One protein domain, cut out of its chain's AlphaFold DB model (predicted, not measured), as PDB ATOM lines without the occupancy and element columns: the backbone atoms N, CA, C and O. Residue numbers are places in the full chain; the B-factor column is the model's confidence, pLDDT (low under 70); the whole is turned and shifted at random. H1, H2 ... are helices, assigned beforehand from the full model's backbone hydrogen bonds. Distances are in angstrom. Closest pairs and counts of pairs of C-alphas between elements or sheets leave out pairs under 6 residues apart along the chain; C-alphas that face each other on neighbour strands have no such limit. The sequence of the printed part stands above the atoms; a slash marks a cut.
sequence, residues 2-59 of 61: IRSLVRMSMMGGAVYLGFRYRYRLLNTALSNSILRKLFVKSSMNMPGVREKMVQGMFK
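What this domain is: This is residues 2 to 59 of the 61 residues of an uncharacterized protein of Bacillus glennii (UniProt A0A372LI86). What shape does the printed part make? Four helices follow one another end to end in an open zigzag, with a sharp corner at each join and no shared core. H1 makes one long end of the zigzag, and its residues 2 to 16 stick out free of the rest. What is it built of? The printed part has 58 residues with four named helices, in the order H1, H2, H3, H4, and no named strand; the class is all helix. How spread out is it? It is extended, with a radius of gyration of the C-alphas of 16.3 A and spans of 53 by 24 by 17 A.

How they stand to each other: How does the first corner turn? H1, residues 2 to 20, and H2, residues 22 to 31, are close but not clearly touching: their closest C-alphas, those of Gly 18 and Leu 25, are 6.7 A apart. Their lines are about perpendicular, at 88 degrees. What happens at the next two corners? H2 and H3, residues 33 to 45, only just touch, with 3 pairs of C-alphas within 8 A, and only at the corner; H3 does so with residues 35 to 36 alone. The closest C-alphas are those of Ala 29 and Leu 35, 5.8 A apart, and the lines are about perpendicular at 89 degrees. H3, with residues 43 to 44 alone, and H4, residues 47 to 57, only just touch, with 3 pairs within 8 A, only at the corner; their closest C-alphas, those of Met 44 and Arg 50, are 5.0 A apart, and their lines at 72 degrees are only just about perpendicular. Which helices stay apart? H1 is apart from H3 and from H4, and H2 is apart from H4. Do the backbones hold the helical pattern? In H1, H2 and H3 every O i to N i+4 pair is within hydrogen-bond range; in H4 it is 6 of 7.

Where its parts are: Where does the first helix begin? H1, residues 2 to 20, starts at C-alpha 2, at (2.503, 72.817, 23.424), and is 26.5 A long. Where do the next two lie? H2, residues 22 to 31, measures 13.9 A, and H3, residues 33 to 45, measures 18.1 A from C-alpha 33 at (6.139, 41.651, 39.117). Where does the last helix end? H4, residues 47 to 57, is 15.4 A long and ends at C-alpha 57, at (-4.269, 23.916, 32.303).

The domain as a whole: How far does it reach? The C-alphas of Ile 2 and Lys 59, the two farthest apart, are 55.1 A apart. Is anything missing or loosely linked? The printed part has no cut, and the three links, H1 to H2, H2 to H3 and H3 to H4, are tight. Where is confidence low? The mean pLDDT of the printed part is 74.8, and 14 residues are under 70, among them residues 21 to 26; H2 has a mean of 67.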
ATOM      1  N   ILE A   2       1.234  73.483  23.035       82.06
ATOM      2  CA  ILE A   2       2.503  72.817  23.424       82.06
ATOM      3  C   ILE A   2       2.314  71.524  24.241       82.06
ATOM      4  O   ILE A   2       2.950  70.515  23.961       82.06
ATOM      5  N   ARG A   3       1.368  71.495  25.191       78.19
ATOM      6  CA  ARG A   3       1.089  70.307  26.024       78.19
ATOM      7  C   ARG A   3       0.605  69.079  25.233       78.19
ATOM      8  O   ARG A   3       0.856  67.954  25.653       78.19
ATOM      9  N   SER A   4      -0.088  69.295  24.112       81.88
ATOM     10  CA  SER A   4      -0.586  68.217  23.241       81.88
ATOM     11  C   SER A   4       0.532  67.662  22.354       81.88
ATOM     12  O   SER A   4       0.705  66.450  22.256       81.88
ATOM     13  N   LEU A   5       1.365  68.555  21.808       84.50
ATOM     14  CA  LEU A   5       2.565  68.205  21.042       84.50
ATOM     15  C   LEU A   5       3.548  67.371  21.872       84.50
ATOM     16  O   LEU A   5       3.966  66.307  21.431       84.50
ATOM     17  N   VAL A   6       3.832  67.786  23.112       87.44
ATOM     18  CA  VAL A   6       4.721  67.037  24.019       87.44
ATOM     19  C   VAL A   6       4.185  65.630  24.308       87.44
ATOM     20  O   VAL A   6       4.964  64.680  24.342       87.44
ATOM     21  N   ARG A   7       2.862  65.457  24.460       82.31
ATOM     22  CA  ARG A   7       2.248  64.128  24.645       82.31
ATOM     23  C   ARG A   7       2.414  63.232  23.417       82.31
ATOM     24  O   ARG A   7       2.764  62.066  23.580       82.31
ATOM     25  N   MET A   8       2.201  63.767  22.216       83.56
ATOM     26  CA  MET A   8       2.407  63.024  20.965       83.56
ATOM     27  C   MET A   8       3.873  62.619  20.780       83.56
ATOM     28  O   MET A   8       4.153  61.464  20.466       83.56
ATOM     29  N   SER A   9       4.812  63.527  21.049       83.75
ATOM     30  CA  SER A   9       6.246  63.236  20.977       83.75
ATOM     31  C   SER A   9       6.687  62.219  22.032       83.75
ATOM     32  O   SER A   9       7.474  61.329  21.721       83.75
ATOM     33  N   MET A  10       6.150  62.287  23.256       81.25
ATOM     34  CA  MET A  10       6.410  61.286  24.297       81.25
ATOM     35  C   MET A  10       5.879  59.904  23.914       81.25
ATOM     36  O   MET A  10       6.587  58.919  24.104       81.25
ATOM     37  N   MET A  11       4.673  59.815  23.343       80.25
ATOM     38  CA  MET A  11       4.138  58.549  22.833       80.25
ATOM     39  C   MET A  11       5.000  57.994  21.695       80.25
ATOM     40  O   MET A  11       5.388  56.830  21.746       80.25
ATOM     41  N   GLY A  12       5.369  58.822  20.713       82.31
ATOM     42  CA  GLY A  12       6.245  58.410  19.611       82.31
ATOM     43  C   GLY A  12       7.625  57.947  20.091       82.31
ATOM     44  O   GLY A  12       8.113  56.901  19.668       82.31
ATOM     45  N   GLY A  13       8.224  58.671  21.040       80.38
ATOM     46  CA  GLY A  13       9.496  58.307  21.663       80.38
ATOM     47  C   GLY A  13       9.411  57.019  22.485       80.38
ATOM     48  O   GLY A  13      10.299  56.174  22.388       80.38
ATOM     49  N   ALA A  14       8.323  56.819  23.232       73.19
ATOM     50  CA  ALA A  14       8.077  55.593  23.987       73.19
ATOM     51  C   ALA A  14       7.915  54.376  23.063       73.19
ATOM     52  O   ALA A  14       8.476  53.319  23.346       73.19
ATOM     53  N   VAL A  15       7.217  54.531  21.933       75.50
ATOM     54  CA  VAL A  15       7.087  53.478  20.916       75.50
ATOM     55  C   VAL A  15       8.434  53.198  20.250       75.50
ATOM     56  O   VAL A  15       8.806  52.037  20.120       75.50
ATOM     57  N   TYR A  16       9.206  54.226  19.889       78.12
ATOM     58  CA  TYR A  16      10.521  54.067  19.259       78.12
ATOM     59  C   TYR A  16      11.535  53.376  20.184       78.12
ATOM     60  O   TYR A  16      12.217  52.436  19.775       78.12
ATOM     61  N   LEU A  17      11.599  53.784  21.454       72.94
ATOM     62  CA  LEU A  17      12.420  53.120  22.471       72.94
ATOM     63  C   LEU A  17      11.911  51.701  22.750       72.94
ATOM     64  O   LEU A  17      12.720  50.778  22.825       72.94
ATOM     65  N   GLY A  18      10.588  51.517  22.787       70.56
ATOM     66  CA  GLY A  18       9.891  50.230  22.769       70.56
ATOM     67  C   GLY A  18      10.398  49.292  21.680       70.56
ATOM     68  O   GLY A  18      10.771  48.150  21.938       70.56
ATOM     69  N   PHE A  19      10.463  49.804  20.454       68.56
ATOM     70  CA  PHE A  19      10.818  49.050  19.260       68.56
ATOM     71  C   PHE A  19      12.326  48.869  19.069       68.56
ATOM     72  O   PHE A  19      12.740  47.950  18.363       68.56
ATOM     73  N   ARG A  20      13.156  49.718  19.681       72.38
ATOM     74  CA  ARG A  20      14.620  49.598  19.662       72.38
ATOM     75  C   ARG A  20      15.136  48.687  20.774       72.38
ATOM     76  O   ARG A  20      16.063  47.917  20.553       72.38
ATOM     77  N   TYR A  21      14.500  48.720  21.941       69.12
ATOM     78  CA  TYR A  21      14.844  47.904  23.105       69.12
ATOM     79  C   TYR A  21      13.871  46.746  23.324       69.12
ATOM     80  O   TYR A  21      13.731  46.310  24.463       69.12
ATOM     81  N   ARG A  22      13.233  46.222  22.263       64.25
ATOM     82  CA  ARG A  22      12.166  45.197  22.343       64.25
ATOM     83  C   ARG A  22      12.450  44.135  23.394       64.25
ATOM     84  O   ARG A  22      11.630  43.920  24.273       64.25
ATOM     85  N   TYR A  23      13.645  43.547  23.352       62.00
ATOM     86  CA  TYR A  23      14.034  42.462  24.250       62.00
ATOM     87  C   TYR A  23      14.428  42.923  25.656       62.00
ATOM     88  O   TYR A  23      14.115  42.227  26.613       62.00
ATOM     89  N   ARG A  24      15.052  44.100  25.822       68.38
ATOM     90  CA  ARG A  24      15.351  44.650  27.160       68.38
ATOM     91  C   ARG A  24      14.087  45.114  27.863       68.38
ATOM     92  O   ARG A  24      13.920  44.816  29.031       68.38
ATOM     93  N   LEU A  25      13.192  45.800  27.159       69.62
ATOM     94  CA  LEU A  25      11.917  46.240  27.710       69.62
ATOM     95  C   LEU A  25      11.005  45.065  28.013       69.62
ATOM     96  O   LEU A  25      10.413  45.071  29.082       69.62
ATOM     97  N   LEU A  26      10.948  44.040  27.155       67.69
ATOM     98  CA  LEU A  26      10.268  42.790  27.498       67.69
ATOM     99  C   LEU A  26      10.885  42.150  28.737       67.69
ATOM    100  O   LEU A  26      10.139  41.841  29.654       67.69
ATOM    101  N   ASN A  27      12.213  42.014  28.824       71.00
ATOM    102  CA  ASN A  27      12.848  41.428  30.007       71.00
ATOM    103  C   ASN A  27      12.590  42.235  31.279       71.00
ATOM    104  O   ASN A  27      12.264  41.652  32.305       71.00
ATOM    105  N   THR A  28      12.686  43.563  31.230       71.38
ATOM    106  CA  THR A  28      12.397  44.423  32.383       71.38
ATOM    107  C   THR A  28      10.906  44.403  32.726       71.38
ATOM    108  O   THR A  28      10.544  44.402  33.898       71.38
ATOM    109  N   ALA A  29      10.027  44.328  31.726       65.44
ATOM    110  CA  ALA A  29       8.584  44.199  31.906       65.44
ATOM    111  C   ALA A  29       8.192  42.845  32.518       65.44
ATOM    112  O   ALA A  29       7.366  42.803  33.424       65.44
ATOM    113  N   LEU A  30       8.810  41.754  32.065       64.56
ATOM    114  CA  LEU A  30       8.638  40.393  32.579       64.56
ATOM    115  C   LEU A  30       9.264  40.226  33.972       64.56
ATOM    116  O   LEU A  30       8.704  39.528  34.815       64.56
ATOM    117  N   SER A  31      10.393  40.892  34.228       70.31
ATOM    118  CA  SER A  31      11.071  40.927  35.530       70.31
ATOM    119  C   SER A  31      10.279  41.736  36.562       70.31
ATOM    120  O   SER A  31      10.276  41.410  37.751       70.31
ATOM    121  N   ASN A  32       9.537  42.755  36.123       74.38
ATOM    122  CA  ASN A  32       8.722  43.565  37.008       74.38
ATOM    123  C   ASN A  32       7.404  42.850  37.353       74.38
ATOM    124  O   ASN A  32       6.456  42.795  36.564       74.38
ATOM    125  N   SER A  33       7.323  42.342  38.586       66.75
ATOM    126  CA  SER A  33       6.139  41.651  39.117       66.75
ATOM    127  C   SER A  33       4.843  42.465  38.992       66.75
ATOM    128  O   SER A  33       3.764  41.877  38.917       66.75
ATOM    129  N   ILE A  34       4.926  43.797  38.920       69.38
ATOM    130  CA  ILE A  34       3.779  44.698  38.734       69.38
ATOM    131  C   ILE A  34       3.173  44.539  37.336       69.38
ATOM    132  O   ILE A  34       1.959  44.390  37.197       69.38
ATOM    133  N   LEU A  35       4.015  44.525  36.301       72.19
ATOM    134  CA  LEU A  35       3.578  44.409  34.911       72.19
ATOM    135  C   LEU A  35       3.010  43.017  34.641       72.19
ATOM    136  O   LEU A  35       1.947  42.897  34.036       72.19
ATOM    137  N   ARG A  36       3.639  41.980  35.209       72.06
ATOM    138  CA  ARG A  36       3.097  40.615  35.217       72.06
ATOM    139  C   ARG A  36       1.709  40.563  35.858       72.06
ATOM    140  O   ARG A  36       0.796  39.974  35.288       72.06
ATOM    141  N   LYS A  37       1.519  41.203  37.018       74.75
ATOM    142  CA  LYS A  37       0.233  41.210  37.735       74.75
ATOM    143  C   LYS A  37      -0.851  41.956  36.958       74.75
ATOM    144  O   LYS A  37      -1.980  41.484  36.912       74.75
ATOM    145  N   LEU A  38      -0.515  43.076  36.315       78.69
ATOM    146  CA  LEU A  38      -1.427  43.805  35.427       78.69
ATOM    147  C   LEU A  38      -1.810  42.976  34.203       78.69
ATOM    148  O   LEU A  38      -2.989  42.902  33.870       78.69
ATOM    149  N   PHE A  39      -0.836  42.318  33.576       77.62
ATOM    150  CA  PHE A  39      -1.065  41.489  32.399       77.62
ATOM    151  C   PHE A  39      -1.967  40.292  32.720       77.62
ATOM    152  O   PHE A  39      -2.964  40.084  32.037       77.62
ATOM    153  N   VAL A  40      -1.692  39.575  33.818       77.94
ATOM    154  CA  VAL A  40      -2.533  38.468  34.312       77.94
ATOM    155  C   VAL A  40      -3.923  38.962  34.714       77.94
ATOM    156  O   VAL A  40      -4.926  38.346  34.370       77.94
ATOM    157  N   LYS A  41      -4.020  40.096  35.419       79.31
ATOM    158  CA  LYS A  41      -5.314  40.668  35.818       79.31
ATOM    159  C   LYS A  41      -6.143  41.087  34.602       79.31
ATOM    160  O   LYS A  41      -7.356  40.911  34.615       79.31
ATOM    161  N   SER A  42      -5.502  41.620  33.563       78.81
ATOM    162  CA  SER A  42      -6.151  41.993  32.306       78.81
ATOM    163  C   SER A  42      -6.583  40.765  31.505       78.81
ATOM    164  O   SER A  42      -7.705  40.739  31.006       78.81
ATOM    165  N   SER A  43      -5.736  39.736  31.404       77.00
ATOM    166  CA  SER A  43      -6.060  38.512  30.664       77.00
ATOM    167  C   SER A  43      -7.160  37.695  31.348       77.00
ATOM    168  O   SER A  43      -8.046  37.182  30.672       77.00
ATOM    169  N   MET A  44      -7.171  37.641  32.684       76.75
ATOM    170  CA  MET A  44      -8.219  36.974  33.470       76.75
ATOM    171  C   MET A  44      -9.567  37.711  33.449       76.75
ATOM    172  O   MET A  44     -10.591  37.085  33.710       76.75
ATOM    173  N   ASN A  45      -9.587  39.013  33.140       79.56
ATOM    174  CA  ASN A  45     -10.827  39.787  32.988       79.56
ATOM    175  C   ASN A  45     -11.505  39.565  31.625       79.56
ATOM    176  O   ASN A  45     -12.676  39.888  31.461       79.56
ATOM    177  N   MET A  46     -10.787  39.013  30.640       80.31
ATOM    178  CA  MET A  46     -11.357  38.661  29.341       80.31
ATOM    179  C   MET A  46     -11.901  37.225  29.378       80.31
ATOM    180  O   MET A  46     -11.101  36.288  29.431       80.31
ATOM    181  N   PRO A  47     -13.230  37.014  29.294       69.25
ATOM    182  CA  PRO A  47     -13.829  35.684  29.432       69.25
ATOM    183  C   PRO A  47     -13.302  34.683  28.391       69.25
ATOM    184  O   PRO A  47     -12.946  33.569  28.759       69.25
ATOM    185  N   GLY A  48     -13.117  35.100  27.131       77.12
ATOM    186  CA  GLY A  48     -12.607  34.217  26.071       77.12
ATOM    187  C   GLY A  48     -11.122  33.838  26.191       77.12
ATOM    188  O   GLY A  48     -10.716  32.781  25.715       77.12
ATOM    189  N   VAL A  49     -10.297  34.669  26.840       74.38
ATOM    190  CA  VAL A  49      -8.877  34.355  27.097       74.38
ATOM    191  C   VAL A  49      -8.751  33.500  28.354       74.38
ATOM    192  O   VAL A  49      -8.024  32.506  28.355       74.38
ATOM    193  N   ARG A  50      -9.513  33.845  29.399       72.25
ATOM    194  CA  ARG A  50      -9.624  33.072  30.638       72.25
ATOM    195  C   ARG A  50     -10.002  31.624  30.358       72.25
ATOM    196  O   ARG A  50      -9.321  30.729  30.843       72.25
ATOM    197  N   GLU A  51     -11.047  31.392  29.572       72.56
ATOM    198  CA  GLU A  51     -11.564  30.045  29.317       72.56
ATOM    199  C   GLU A  51     -10.546  29.165  28.578       72.56
ATOM    200  O   GLU A  51     -10.316  28.027  28.980       72.56
ATOM    201  N   LYS A  52      -9.826  29.725  27.595       75.94
ATOM    202  CA  LYS A  52      -8.752  29.014  26.881       75.94
ATOM    203  C   LYS A  52      -7.532  28.715  27.752       75.94
ATOM    204  O   LYS A  52      -6.963  27.632  27.639       75.94
ATOM    205  N   MET A  53      -7.123  29.649  28.614       77.75
ATOM    206  CA  MET A  53      -6.005  29.419  29.540       77.75
ATOM    207  C   MET A  53      -6.359  28.357  30.585       77.75
ATOM    208  O   MET A  53      -5.555  27.469  30.849       77.75
ATOM    209  N   VAL A  54      -7.569  28.423  31.143       77.12
ATOM    210  CA  VAL A  54      -8.046  27.490  32.168       77.12
ATOM    211  C   VAL A  54      -8.263  26.090  31.580       77.12
ATOM    212  O   VAL A  54      -7.764  25.124  32.145       77.12
ATOM    213  N   GLN A  55      -8.904  25.956  30.412       74.56
ATOM    214  CA  GLN A  55      -9.038  24.657  29.732       74.56
ATOM    215  C   GLN A  55      -7.685  24.048  29.340       74.56
ATOM    216  O   GLN A  55      -7.516  22.836  29.420       74.56
ATOM    217  N   GLY A  56      -6.707  24.872  28.947       73.38
ATOM    218  CA  GLY A  56      -5.356  24.405  28.631       73.38
ATOM    219  C   GLY A  56      -4.584  23.877  29.843       73.38
ATOM    220  O   GLY A  56      -3.758  22.984  29.679       73.38
ATOM    221  N   MET A  57      -4.866  24.392  31.047       69.75
ATOM    222  CA  MET A  57      -4.269  23.916  32.303       69.75
ATOM    223  C   MET A  57      -4.858  22.589  32.789       69.75
ATOM    224  O   MET A  57      -4.177  21.853  33.492       69.75
ATOM    225  N   PHE A  58      -6.106  22.288  32.432       77.00
ATOM    226  CA  PHE A  58      -6.803  21.074  32.859       77.00
ATOM    227  C   PHE A  58      -6.694  19.920  31.860       77.00
ATOM    228  O   PHE A  58      -7.500  18.998  31.937       77.00
ATOM    229  N   LYS A  59      -5.730  19.939  30.928       67.69
ATOM    230  CA  LYS A  59      -5.460  18.750  30.112       67.69
ATOM    231  C   LYS A  59      -5.050  17.600  31.043       67.69
ATOM    232  O   LYS A  59      -4.009  17.727  31.684       67.69
TER     233      LYS A  59